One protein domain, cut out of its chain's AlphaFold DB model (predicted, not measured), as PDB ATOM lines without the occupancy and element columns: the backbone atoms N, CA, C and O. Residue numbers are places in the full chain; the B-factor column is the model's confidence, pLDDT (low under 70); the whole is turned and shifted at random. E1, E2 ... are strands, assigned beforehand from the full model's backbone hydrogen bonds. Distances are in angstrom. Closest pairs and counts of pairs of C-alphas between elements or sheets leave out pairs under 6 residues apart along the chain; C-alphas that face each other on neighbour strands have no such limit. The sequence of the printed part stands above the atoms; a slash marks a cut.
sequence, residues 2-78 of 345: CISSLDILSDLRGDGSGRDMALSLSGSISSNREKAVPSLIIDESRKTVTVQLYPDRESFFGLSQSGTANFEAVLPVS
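Overview. This is residues 2 to 78 of the 345 residues of an uncharacterized protein of Spirochaetes bacterium (UniProt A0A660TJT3). Picture an open jaw: one long three-stranded sheet, E1, E5 and E2, makes the longer side, and a short hairpin, E3 and E4, folds back over one face of the sheet with a gap between. The two sides are joined at the end where E2 bends toward the hairpin's side, by the link of residues 32 to 40 and by residues 53 to 64, which loop back into E5. The printed part has 77 residues with no named helix and five named strands, in the order E1 E2 E3 E4 E5; the class is all strand. The larger sheet is mixed, in the order E1, E5, E2, and the smaller one is antiparallel. The whole is loose, with a radius of gyration of the C-alphas of 14.4 A, and elongated, spanning 44 by 24 by 18 A.

Along the chain. Find C-alpha 65 at (-43.519, -26.978, 14.447); from there E5, residues 65 to 76, runs 33.7 A to C-alpha 76 at (-42.581, -59.693, 6.563). E1 is residues 7 to 16, 24.9 A long. E2, residues 22 to 31, begins at C-alpha 22 at (-38.178, -52.653, 7.723), bends by 61 degrees at residue 28 and is 26.7 A long. Look next at E3, residues 41 to 45, 13.1 A, and E4, residues 48 to 52, 12.7 A.

Arrangement. Start at E5, the inner strand. On one side E1 is its parallel neighbour at 10 degrees; look at N 11 and O 71, 2.8 A apart and within hydrogen-bond range. On the other side E2 is its antiparallel neighbour at 176 degrees, with N 24 and O 72 within hydrogen-bond range at 2.8 A. E1 and E2, the edge strands, are only just apart, their closest C-alphas 8.0 A from each other. The sheet is twisted, its C-alphas lying up to 4.5 A off its best plane. E3 and E4 form an antiparallel hairpin at 166 degrees, where you find N 43 and O 50 within hydrogen-bond range at 2.9 A. E3 is apart from E1, E2 and E5, and E4 is apart from the same three.

Size, cuts and confidence. The two C-alphas farthest apart are those of Gly 62 and Ser 78, 44.0 A. The printed part has no cut. The links E1 to E2 and E3 to E4 are tight, E2 to E3 is short, and E4 to E5, 12 residues, is long. The mean pLDDT of the printed part is 75.7; look for values under 70 at residues 2 to 7 and 55 to 64.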
ATOM      1  N   CYS A   2     -55.035 -28.830  19.258       27.48
ATOM      2  CA  CYS A   2     -54.532 -28.896  17.883       27.48
ATOM      3  C   CYS A   2     -53.073 -28.450  17.810       27.48
ATOM      4  O   CYS A   2     -52.769 -27.284  18.056       27.48
ATOM      5  N   ILE A   3     -52.195 -29.373  17.430       32.75
ATOM      6  CA  ILE A   3     -50.876 -29.058  16.889       32.75
ATOM      7  C   ILE A   3     -51.079 -29.050  15.373       32.75
ATOM      8  O   ILE A   3     -51.041 -30.084  14.723       32.75
ATOM      9  N   SER A   4     -51.406 -27.883  14.822       32.03
ATOM     10  CA  SER A   4     -51.783 -27.678  13.416       32.03
ATOM     11  C   SER A   4     -50.576 -27.589  12.471       32.03
ATOM     12  O   SER A   4     -50.537 -26.720  11.603       32.03
ATOM     13  N   SER A   5     -49.529 -28.381  12.691       38.62
ATOM     14  CA  SER A   5     -48.273 -28.197  11.953       38.62
ATOM     15  C   SER A   5     -47.448 -29.460  11.755       38.62
ATOM     16  O   SER A   5     -46.242 -29.368  11.517       38.62
ATOM     17  N   LEU A   6     -48.066 -30.619  11.944       53.34
ATOM     18  CA  LEU A   6     -47.391 -31.896  11.861       53.34
ATOM     19  C   LEU A   6     -48.221 -32.828  10.984       53.34
ATOM     20  O   LEU A   6     -49.108 -33.518  11.478       53.34
ATOM     21  N   ASP A   7     -47.890 -32.845   9.699       61.97
ATOM     22  CA  ASP A   7     -48.419 -33.838   8.774       61.97
ATOM     23  C   ASP A   7     -47.468 -35.032   8.820       61.97
ATOM     24  O   ASP A   7     -46.393 -35.032   8.206       61.97
ATOM     25  N   ILE A   8     -47.832 -36.017   9.642       71.25
ATOM     26  CA  ILE A   8     -47.222 -37.339   9.573       71.25
ATOM     27  C   ILE A   8     -48.122 -38.225   8.720       71.25
ATOM     28  O   ILE A   8     -49.333 -38.255   8.925       71.25
ATOM     29  N   LEU A   9     -47.531 -38.960   7.784       73.31
ATOM     30  CA  LEU A   9     -48.178 -40.112   7.169       73.31
ATOM     31  C   LEU A   9     -47.561 -41.376   7.762       73.31
ATOM     32  O   LEU A   9     -46.345 -41.556   7.692       73.31
ATOM     33  N   SER A  10     -48.398 -42.236   8.331       85.62
ATOM     34  CA  SER A  10     -48.010 -43.566   8.797       85.62
ATOM     35  C   SER A  10     -48.479 -44.594   7.775       85.62
ATOM     36  O   SER A  10     -49.674 -44.846   7.656       85.62
ATOM     37  N   ASP A  11     -47.543 -45.168   7.027       88.19
ATOM     38  CA  ASP A  11     -47.779 -46.184   6.003       88.19
ATOM     39  C   ASP A  11     -47.305 -47.555   6.504       88.19
ATOM     40  O   ASP A  11     -46.113 -47.773   6.710       88.19
ATOM     41  N   LEU A  12     -48.233 -48.485   6.708       89.88
ATOM     42  CA  LEU A  12     -47.939 -49.841   7.144       89.88
ATOM     43  C   LEU A  12     -48.315 -50.850   6.062       89.88
ATOM     44  O   LEU A  12     -49.436 -50.839   5.546       89.88
ATOM     45  N   ARG A  13     -47.385 -51.760   5.763       89.56
ATOM     46  CA  ARG A  13     -47.551 -52.812   4.752       89.56
ATOM     47  C   ARG A  13     -47.185 -54.184   5.304       89.56
ATOM     48  O   ARG A  13     -46.141 -54.316   5.940       89.56
ATOM     49  N   GLY A  14     -47.998 -55.203   5.031       83.44
ATOM     50  CA  GLY A  14     -47.723 -56.596   5.417       83.44
ATOM     51  C   GLY A  14     -47.078 -57.462   4.324       83.44
ATOM     52  O   GLY A  14     -46.805 -58.635   4.551       83.44
ATOM     53  N   ASP A  15     -46.804 -56.913   3.139       81.88
ATOM     54  CA  ASP A  15     -46.296 -57.642   1.966       81.88
ATOM     55  C   ASP A  15     -44.769 -57.572   1.794       81.88
ATOM     56  O   ASP A  15     -44.234 -57.686   0.684       81.88
ATOM     57  N   GLY A  16     -44.032 -57.401   2.892       76.50
ATOM     58  CA  GLY A  16     -42.581 -57.299   2.865       76.50
ATOM     59  C   GLY A  16     -41.917 -58.533   2.260       76.50
ATOM     60  O   GLY A  16     -41.968 -59.618   2.827       76.50
ATOM     61  N   SER A  17     -41.210 -58.359   1.139       74.69
ATOM     62  CA  SER A  17     -40.452 -59.441   0.475       74.69
ATOM     63  C   SER A  17     -39.258 -59.980   1.287       74.69
ATOM     64  O   SER A  17     -38.681 -61.013   0.939       74.69
ATOM     65  N   GLY A  18     -38.864 -59.273   2.352       70.88
ATOM     66  CA  GLY A  18     -37.776 -59.642   3.255       70.88
ATOM     67  C   GLY A  18     -38.226 -60.552   4.401       70.88
ATOM     68  O   GLY A  18     -39.410 -60.722   4.663       70.88
ATOM     69  N   ARG A  19     -37.254 -61.139   5.108       75.19
ATOM     70  CA  ARG A  19     -37.506 -61.911   6.342       75.19
ATOM     71  C   ARG A  19     -37.657 -61.034   7.582       75.19
ATOM     72  O   ARG A  19     -38.169 -61.506   8.591       75.19
ATOM     73  N   ASP A  20     -37.204 -59.793   7.484       82.44
ATOM     74  CA  ASP A  20     -37.093 -58.863   8.596       82.44
ATOM     75  C   ASP A  20     -38.054 -57.693   8.398       82.44
ATOM     76  O   ASP A  20     -38.381 -57.315   7.269       82.44
ATOM     77  N   MET A  21     -38.492 -57.115   9.512       87.06
ATOM     78  CA  MET A  21     -39.237 -55.863   9.514       87.06
ATOM     79  C   MET A  21     -38.331 -54.727   9.029       87.06
ATOM     80  O   MET A  21     -37.187 -54.604   9.470       87.06
ATOM     81  N   ALA A  22     -38.852 -53.871   8.153       88.75
ATOM     82  CA  ALA A  22     -38.178 -52.653   7.723       88.75
ATOM     83  C   ALA A  22     -38.950 -51.431   8.222       88.75
ATOM     84  O   ALA A  22     -40.143 -51.293   7.966       88.75
ATOM     85  N   LEU A  23     -38.254 -50.540   8.925       89.44
ATOM     86  CA  LEU A  23     -38.805 -49.294   9.444       89.44
ATOM     87  C   LEU A  23     -38.061 -48.124   8.809       89.44
ATOM     88  O   LEU A  23     -36.828 -48.098   8.809       89.44
ATOM     89  N   SER A  24     -38.793 -47.148   8.286       88.50
ATOM     90  CA  SER A  24     -38.210 -45.926   7.747       88.50
ATOM     91  C   SER A  24     -38.948 -44.698   8.269       88.50
ATOM     92  O   SER A  24     -40.169 -44.684   8.392       88.50
ATOM     93  N   LEU A  25     -38.189 -43.661   8.612       87.44
ATOM     94  CA  LEU A  25     -38.717 -42.346   8.944       87.44
ATOM     95  C   LEU A  25     -38.002 -41.337   8.052       87.44
ATOM     96  O   LEU A  25     -36.779 -41.205   8.106       87.44
ATOM     97  N   SER A  26     -38.762 -40.653   7.207       87.62
ATOM     98  CA  SER A  26     -38.247 -39.685   6.239       87.62
ATOM     99  C   SER A  26     -39.015 -38.371   6.318       87.62
ATOM    100  O   SER A  26     -40.100 -38.314   6.884       87.62
ATOM    101  N   GLY A  27     -38.449 -37.298   5.767       84.69
ATOM    102  CA  GLY A  27     -39.072 -35.976   5.752       84.69
ATOM    103  C   GLY A  27     -38.220 -34.903   6.418       84.69
ATOM    104  O   GLY A  27     -37.007 -35.044   6.581       84.69
ATOM    105  N   SER A  28     -38.838 -33.774   6.739       81.50
ATOM    106  CA  SER A  28     -38.162 -32.622   7.334       81.50
ATOM    107  C   SER A  28     -39.132 -31.886   8.238       81.50
ATOM    108  O   SER A  28     -40.125 -31.347   7.758       81.50
ATOM    109  N   ILE A  29     -38.829 -31.860   9.535       81.06
ATOM    110  CA  ILE A  29     -39.609 -31.157  10.554       81.06
ATOM    111  C   ILE A  29     -38.705 -30.154  11.262       81.06
ATOM    112  O   ILE A  29     -37.617 -30.487  11.729       81.06
ATOM    113  N   SER A  30     -39.178 -28.916  11.344       77.94
ATOM    114  CA  SER A  30     -38.593 -27.854  12.150       77.94
ATOM    115  C   SER A  30     -39.479 -27.608  13.360       77.94
ATOM    116  O   SER A  30     -40.699 -27.553  13.230       77.94
ATOM    117  N   SER A  31     -38.879 -27.455  14.534       81.88
ATOM    118  CA  SER A  31     -39.599 -27.243  15.786       81.88
ATOM    119  C   SER A  31     -38.857 -26.243  16.663       81.88
ATOM    120  O   SER A  31     -37.629 -26.261  16.739       81.88
ATOM    121  N   ASN A  32     -39.605 -25.407  17.387       80.06
ATOM    122  CA  ASN A  32     -39.056 -24.558  18.447       80.06
ATOM    123  C   ASN A  32     -38.693 -25.341  19.732       80.06
ATOM    124  O   ASN A  32     -38.177 -24.754  20.683       80.06
ATOM    125  N   ARG A  33     -38.951 -26.658  19.766       76.88
ATOM    126  CA  ARG A  33     -38.526 -27.605  20.810       76.88
ATOM    127  C   ARG A  33     -37.861 -28.833  20.194       76.88
ATOM    128  O   ARG A  33     -38.500 -29.561  19.438       76.88
ATOM    129  N   GLU A  34     -36.624 -29.109  20.593       75.38
ATOM    130  CA  GLU A  34     -35.819 -30.234  20.088       75.38
ATOM    131  C   GLU A  34     -36.498 -31.597  20.304       75.38
ATOM    132  O   GLU A  34     -36.643 -32.368  19.364       75.38
ATOM    133  N   LYS A  35     -37.038 -31.850  21.507       74.94
ATOM    134  CA  LYS A  35     -37.774 -33.089  21.840       74.94
ATOM    135  C   LYS A  35     -39.082 -33.289  21.071       74.94
ATOM    136  O   LYS A  35     -39.739 -34.311  21.230       74.94
ATOM    137  N   ALA A  36     -39.502 -32.281  20.317       72.44
ATOM    138  CA  ALA A  36     -40.725 -32.321  19.544       72.44
ATOM    139  C   ALA A  36     -40.440 -32.584  18.051       72.44
ATOM    140  O   ALA A  36     -41.358 -32.567  17.245       72.44
ATOM    141  N   VAL A  37     -39.189 -32.863  17.671       76.94
ATOM    142  CA  VAL A  37     -38.857 -33.453  16.367       76.94
ATOM    143  C   VAL A  37     -39.017 -34.974  16.482       76.94
ATOM    144  O   VAL A  37     -38.479 -35.546  17.432       76.94
ATOM    145  N   PRO A  38     -39.748 -35.639  15.570       76.88
ATOM    146  CA  PRO A  38     -39.952 -37.072  15.676       76.88
ATOM    147  C   PRO A  38     -38.658 -37.842  15.430       76.88
ATOM    148  O   PRO A  38     -37.838 -37.485  14.581       76.88
ATOM    149  N   SER A  39     -38.503 -38.937  16.159       78.62
ATOM    150  CA  SER A  39     -37.384 -39.864  16.046       78.62
ATOM    151  C   SER A  39     -37.895 -41.284  16.199       78.62
ATOM    152  O   SER A  39     -38.777 -41.524  17.018       78.62
ATOM    153  N   LEU A  40     -37.314 -42.223  15.459       82.00
ATOM    154  CA  LEU A  40     -37.676 -43.630  15.562       82.00
ATOM    155  C   LEU A  40     -37.160 -44.215  16.886       82.00
ATOM    156  O   LEU A  40     -35.953 -44.370  17.070       82.00
ATOM    157  N   ILE A  41     -38.077 -44.534  17.796       80.81
ATOM    158  CA  ILE A  41     -37.797 -45.196  19.073       80.81
ATOM    159  C   ILE A  41     -38.353 -46.614  18.979       80.81
ATOM    160  O   ILE A  41     -39.550 -46.790  18.770       80.81
ATOM    161  N   ILE A  42     -37.479 -47.609  19.120       82.69
ATOM    162  CA  ILE A  42     -37.837 -49.027  19.053       82.69
ATOM    163  C   ILE A  42     -37.590 -49.642  20.429       82.69
ATOM    164  O   ILE A  42     -36.468 -49.588  20.936       82.69
ATOM    165  N   ASP A  43     -38.632 -50.226  21.014       81.25
ATOM    166  CA  ASP A  43     -38.535 -51.060  22.211       81.25
ATOM    167  C   ASP A  43     -38.920 -52.499  21.861       81.25
ATOM    168  O   ASP A  43     -40.056 -52.783  21.472       81.25
ATOM    169  N   GLU A  44     -37.950 -53.403  21.981       81.31
ATOM    170  CA  GLU A  44     -38.124 -54.827  21.730       81.31
ATOM    171  C   GLU A  44     -38.210 -55.572  23.062       81.31
ATOM    172  O   GLU A  44     -37.212 -55.864  23.728       81.31
ATOM    173  N   SER A  45     -39.431 -55.947  23.431       77.88
ATOM    174  CA  SER A  45     -39.658 -56.969  24.451       77.88
ATOM    175  C   SER A  45     -39.904 -58.312  23.758       77.88
ATOM    176  O   SER A  45     -40.301 -58.344  22.599       77.88
ATOM    177  N   ARG A  46     -39.673 -59.444  24.444       74.12
ATOM    178  CA  ARG A  46     -39.591 -60.807  23.852       74.12
ATOM    179  C   ARG A  46     -40.549 -61.132  22.690       74.12
ATOM    180  O   ARG A  46     -40.180 -61.954  21.860       74.12
ATOM    181  N   LYS A  47     -41.775 -60.600  22.681       77.50
ATOM    182  CA  LYS A  47     -42.791 -60.846  21.643       77.50
ATOM    183  C   LYS A  47     -43.432 -59.573  21.072       77.50
ATOM    184  O   LYS A  47     -44.380 -59.685  20.305       77.50
ATOM    185  N   THR A  48     -42.963 -58.389  21.454       81.06
ATOM    186  CA  THR A  48     -43.601 -57.119  21.089       81.06
ATOM    187  C   THR A  48     -42.533 -56.126  20.675       81.06
ATOM    188  O   THR A  48     -41.623 -55.843  21.455       81.06
ATOM    189  N   VAL A  49     -42.681 -55.591  19.465       81.81
ATOM    190  CA  VAL A  49     -41.890 -54.472  18.957       81.81
ATOM    191  C   VAL A  49     -42.771 -53.235  19.035       81.81
ATOM    192  O   VAL A  49     -43.785 -53.152  18.346       81.81
ATOM    193  N   THR A  50     -42.405 -52.291  19.893       82.56
ATOM    194  CA  THR A  50     -43.089 -51.000  19.987       82.56
ATOM    195  C   THR A  50     -42.291 -49.974  19.203       82.56
ATOM    196  O   THR A  50     -41.107 -49.783  19.476       82.56
ATOM    197  N   VAL A  51     -42.941 -49.299  18.255       80.75
ATOM    198  CA  VAL A  51     -42.343 -48.204  17.487       80.75
ATOM    199  C   VAL A  51     -43.040 -46.900  17.850       80.75
ATOM    200  O   VAL A  51     -44.241 -46.752  17.636       80.75
ATOM    201  N   GLN A  52     -42.291 -45.950  18.403       79.94
ATOM    202  CA  GLN A  52     -42.784 -44.616  18.740       79.94
ATOM    203  C   GLN A  52     -42.033 -43.559  17.931       79.94
ATOM    204  O   GLN A  52     -40.829 -43.676  17.707       79.94
ATOM    205  N   LEU A  53     -42.744 -42.507  17.519       74.69
ATOM    206  CA  LEU A  53     -42.144 -41.337  16.865       74.69
ATOM    207  C   LEU A  53     -41.813 -40.212  17.852       74.69
ATOM    208  O   LEU A  53     -40.999 -39.349  17.542       74.69
ATOM    209  N   TYR A  54     -42.416 -40.223  19.042       74.50
ATOM    210  CA  TYR A  54     -42.195 -39.231  20.090       74.50
ATOM    211  C   TYR A  54     -41.923 -39.924  21.426       74.50
ATOM    212  O   TYR A  54     -42.581 -40.920  21.718       74.50
ATOM    213  N   PRO A  55     -41.000 -39.406  22.252       66.06
ATOM    214  CA  PRO A  55     -40.787 -39.928  23.594       66.06
ATOM    215  C   PRO A  55     -42.011 -39.679  24.489       66.06
ATOM    216  O   PRO A  55     -42.654 -38.630  24.411       66.06
ATOM    217  N   ASP A  56     -42.305 -40.636  25.369       62.69
ATOM    218  CA  ASP A  56     -43.449 -40.583  26.281       62.69
ATOM    219  C   ASP A  56     -43.451 -39.362  27.230       62.69
ATOM    220  O   ASP A  56     -42.422 -38.927  27.750       62.69
ATOM    221  N   ARG A  57     -44.670 -38.891  27.544       52.75
ATOM    222  CA  ARG A  57     -45.033 -37.938  28.619       52.75
ATOM    223  C   ARG A  57     -44.412 -36.533  28.567       52.75
ATOM    224  O   ARG A  57     -43.893 -36.059  29.576       52.75
ATOM    225  N   GLU A  58     -44.608 -35.781  27.485       56.47
ATOM    226  CA  GLU A  58     -44.497 -34.316  27.566       56.47
ATOM    227  C   GLU A  58     -45.714 -33.588  26.989       56.47
ATOM    228  O   GLU A  58     -46.252 -33.918  25.936       56.47
ATOM    229  N   SER A  59     -46.172 -32.571  27.722       61.28
ATOM    230  CA  SER A  59     -47.246 -31.693  27.275       61.28
ATOM    231  C   SER A  59     -46.640 -30.567  26.435       61.28
ATOM    232  O   SER A  59     -45.890 -29.721  26.932       61.28
ATOM    233  N   PHE A  60     -46.957 -30.545  25.142       63.31
ATOM    234  CA  PHE A  60     -46.383 -29.606  24.176       63.31
ATOM    235  C   PHE A  60     -47.151 -28.270  24.094       63.31
ATOM    236  O   PHE A  60     -47.384 -27.731  23.015       63.31
ATOM    237  N   PHE A  61     -47.549 -27.700  25.236       61.59
ATOM    238  CA  PHE A  61     -48.206 -26.385  25.265       61.59
ATOM    239  C   PHE A  61     -47.241 -25.286  24.773       61.59
ATOM    240  O   PHE A  61     -46.114 -25.193  25.269       61.59
ATOM    241  N   GLY A  62     -47.663 -24.454  23.811       64.56
ATOM    242  CA  GLY A  62     -46.821 -23.407  23.197       64.56
ATOM    243  C   GLY A  62     -45.813 -23.914  22.153       64.56
ATOM    244  O   GLY A  62     -44.824 -23.239  21.860       64.56
ATOM    245  N   LEU A  63     -46.032 -25.117  21.628       66.50
ATOM    246  CA  LEU A  63     -45.233 -25.714  20.566       66.50
ATOM    247  C   LEU A  63     -45.521 -25.051  19.211       66.50
ATOM    248  O   LEU A  63     -46.674 -24.848  18.843       66.50
ATOM    249  N   SER A  64     -44.460 -24.762  18.463       69.25
ATOM    250  CA  SER A  64     -44.525 -24.402  17.049       69.25
ATOM    251  C   SER A  64     -43.634 -25.370  16.291       69.25
ATOM    252  O   SER A  64     -42.425 -25.416  16.530       69.25
ATOM    253  N   GLN A  65     -44.242 -26.159  15.410       70.75
ATOM    254  CA  GLN A  65     -43.519 -26.978  14.447       70.75
ATOM    255  C   GLN A  65     -43.925 -26.589  13.032       70.75
ATOM    256  O   GLN A  65     -44.833 -25.787  12.838       70.75
ATOM    257  N   SER A  66     -43.224 -27.115  12.042       73.25
ATOM    258  CA  SER A  66     -43.617 -27.067  10.637       73.25
ATOM    259  C   SER A  66     -42.864 -28.144   9.871       73.25
ATOM    260  O   SER A  66     -41.728 -28.470  10.222       73.25
ATOM    261  N   GLY A  67     -43.477 -28.661   8.811       76.44
ATOM    262  CA  GLY A  67     -42.880 -29.672   7.948       76.44
ATOM    263  C   GLY A  67     -43.702 -30.953   7.890       76.44
ATOM    264  O   GLY A  67     -44.813 -31.014   8.408       76.44
ATOM    265  N   THR A  68     -43.139 -31.964   7.238       80.88
ATOM    266  CA  THR A  68     -43.805 -33.240   6.951       80.88
ATOM    267  C   THR A  68     -42.869 -34.386   7.292       80.88
ATOM    268  O   THR A  68     -41.674 -34.309   6.974       80.88
ATOM    269  N   ALA A  69     -43.394 -35.464   7.866       82.19
ATOM    270  CA  ALA A  69     -42.652 -36.711   7.998       82.19
ATOM    271  C   ALA A  69     -43.483 -37.907   7.543       82.19
ATOM    272  O   ALA A  69     -44.688 -37.956   7.727       82.19
ATOM    273  N   ASN A  70     -42.818 -38.890   6.957       86.06
ATOM    274  CA  ASN A  70     -43.430 -40.136   6.537       86.06
ATOM    275  C   ASN A  70     -42.769 -41.251   7.324       86.06
ATOM    276  O   ASN A  70     -41.551 -41.446   7.226       86.06
ATOM    277  N   PHE A  71     -43.572 -41.944   8.114       88.50
ATOM    278  CA  PHE A  71     -43.189 -43.179   8.758       88.50
ATOM    279  C   PHE A  71     -43.708 -44.339   7.916       88.50
ATOM    280  O   PHE A  71     -44.902 -44.417   7.642       88.50
ATOM    281  N   GLU A  72     -42.814 -45.227   7.506       91.06
ATOM    282  CA  GLU A  72     -43.166 -46.455   6.806       91.06
ATOM    283  C   GLU A  72     -42.717 -47.659   7.630       91.06
ATOM    284  O   GLU A  72     -41.555 -47.740   8.043       91.06
ATOM    285  N   ALA A  73     -43.628 -48.605   7.842       90.38
ATOM    286  CA  ALA A  73     -43.329 -49.901   8.427       90.38
ATOM    287  C   ALA A  73     -43.739 -51.010   7.461       90.38
ATOM    288  O   ALA A  73     -44.907 -51.148   7.101       90.38
ATOM    289  N   VAL A  74     -42.774 -51.832   7.066       91.69
ATOM    290  CA  VAL A  74     -43.003 -53.004   6.227       91.69
ATOM    291  C   VAL A  74     -42.742 -54.242   7.070       91.69
ATOM    292  O   VAL A  74     -41.614 -54.484   7.507       91.69
ATOM    293  N   LEU A  75     -43.795 -55.017   7.315       89.06
ATOM    294  CA  LEU A  75     -43.721 -56.296   8.005       89.06
ATOM    295  C   LEU A  75     -43.482 -57.439   7.001       89.06
ATOM    296  O   LEU A  75     -43.940 -57.355   5.858       89.06
ATOM    297  N   PRO A  76     -42.756 -58.503   7.395       86.50
ATOM    298  CA  PRO A  76     -42.581 -59.693   6.563       86.50
ATOM    299  C   PRO A  76     -43.919 -60.364   6.247       86.50
ATOM    300  O   PRO A  76     -44.767 -60.457   7.131       86.50
ATOM    301  N   VAL A  77     -44.054 -60.970   5.058       81.50
ATOM    302  CA  VAL A  77     -45.293 -61.690   4.664       81.50
ATOM    303  C   VAL A  77     -45.672 -62.829   5.615       81.50
ATOM    304  O   VAL A  77     -46.802 -63.295   5.617       81.50
ATOM    305  N   SER A  78     -44.696 -63.345   6.365       83.88
ATOM    306  CA  SER A  78     -44.889 -64.432   7.323       83.88
ATOM    307  C   SER A  78     -45.388 -63.958   8.686       83.88
ATOM    308  O   SER A  78     -45.490 -64.780   9.591       83.88
TER     309      SER A  78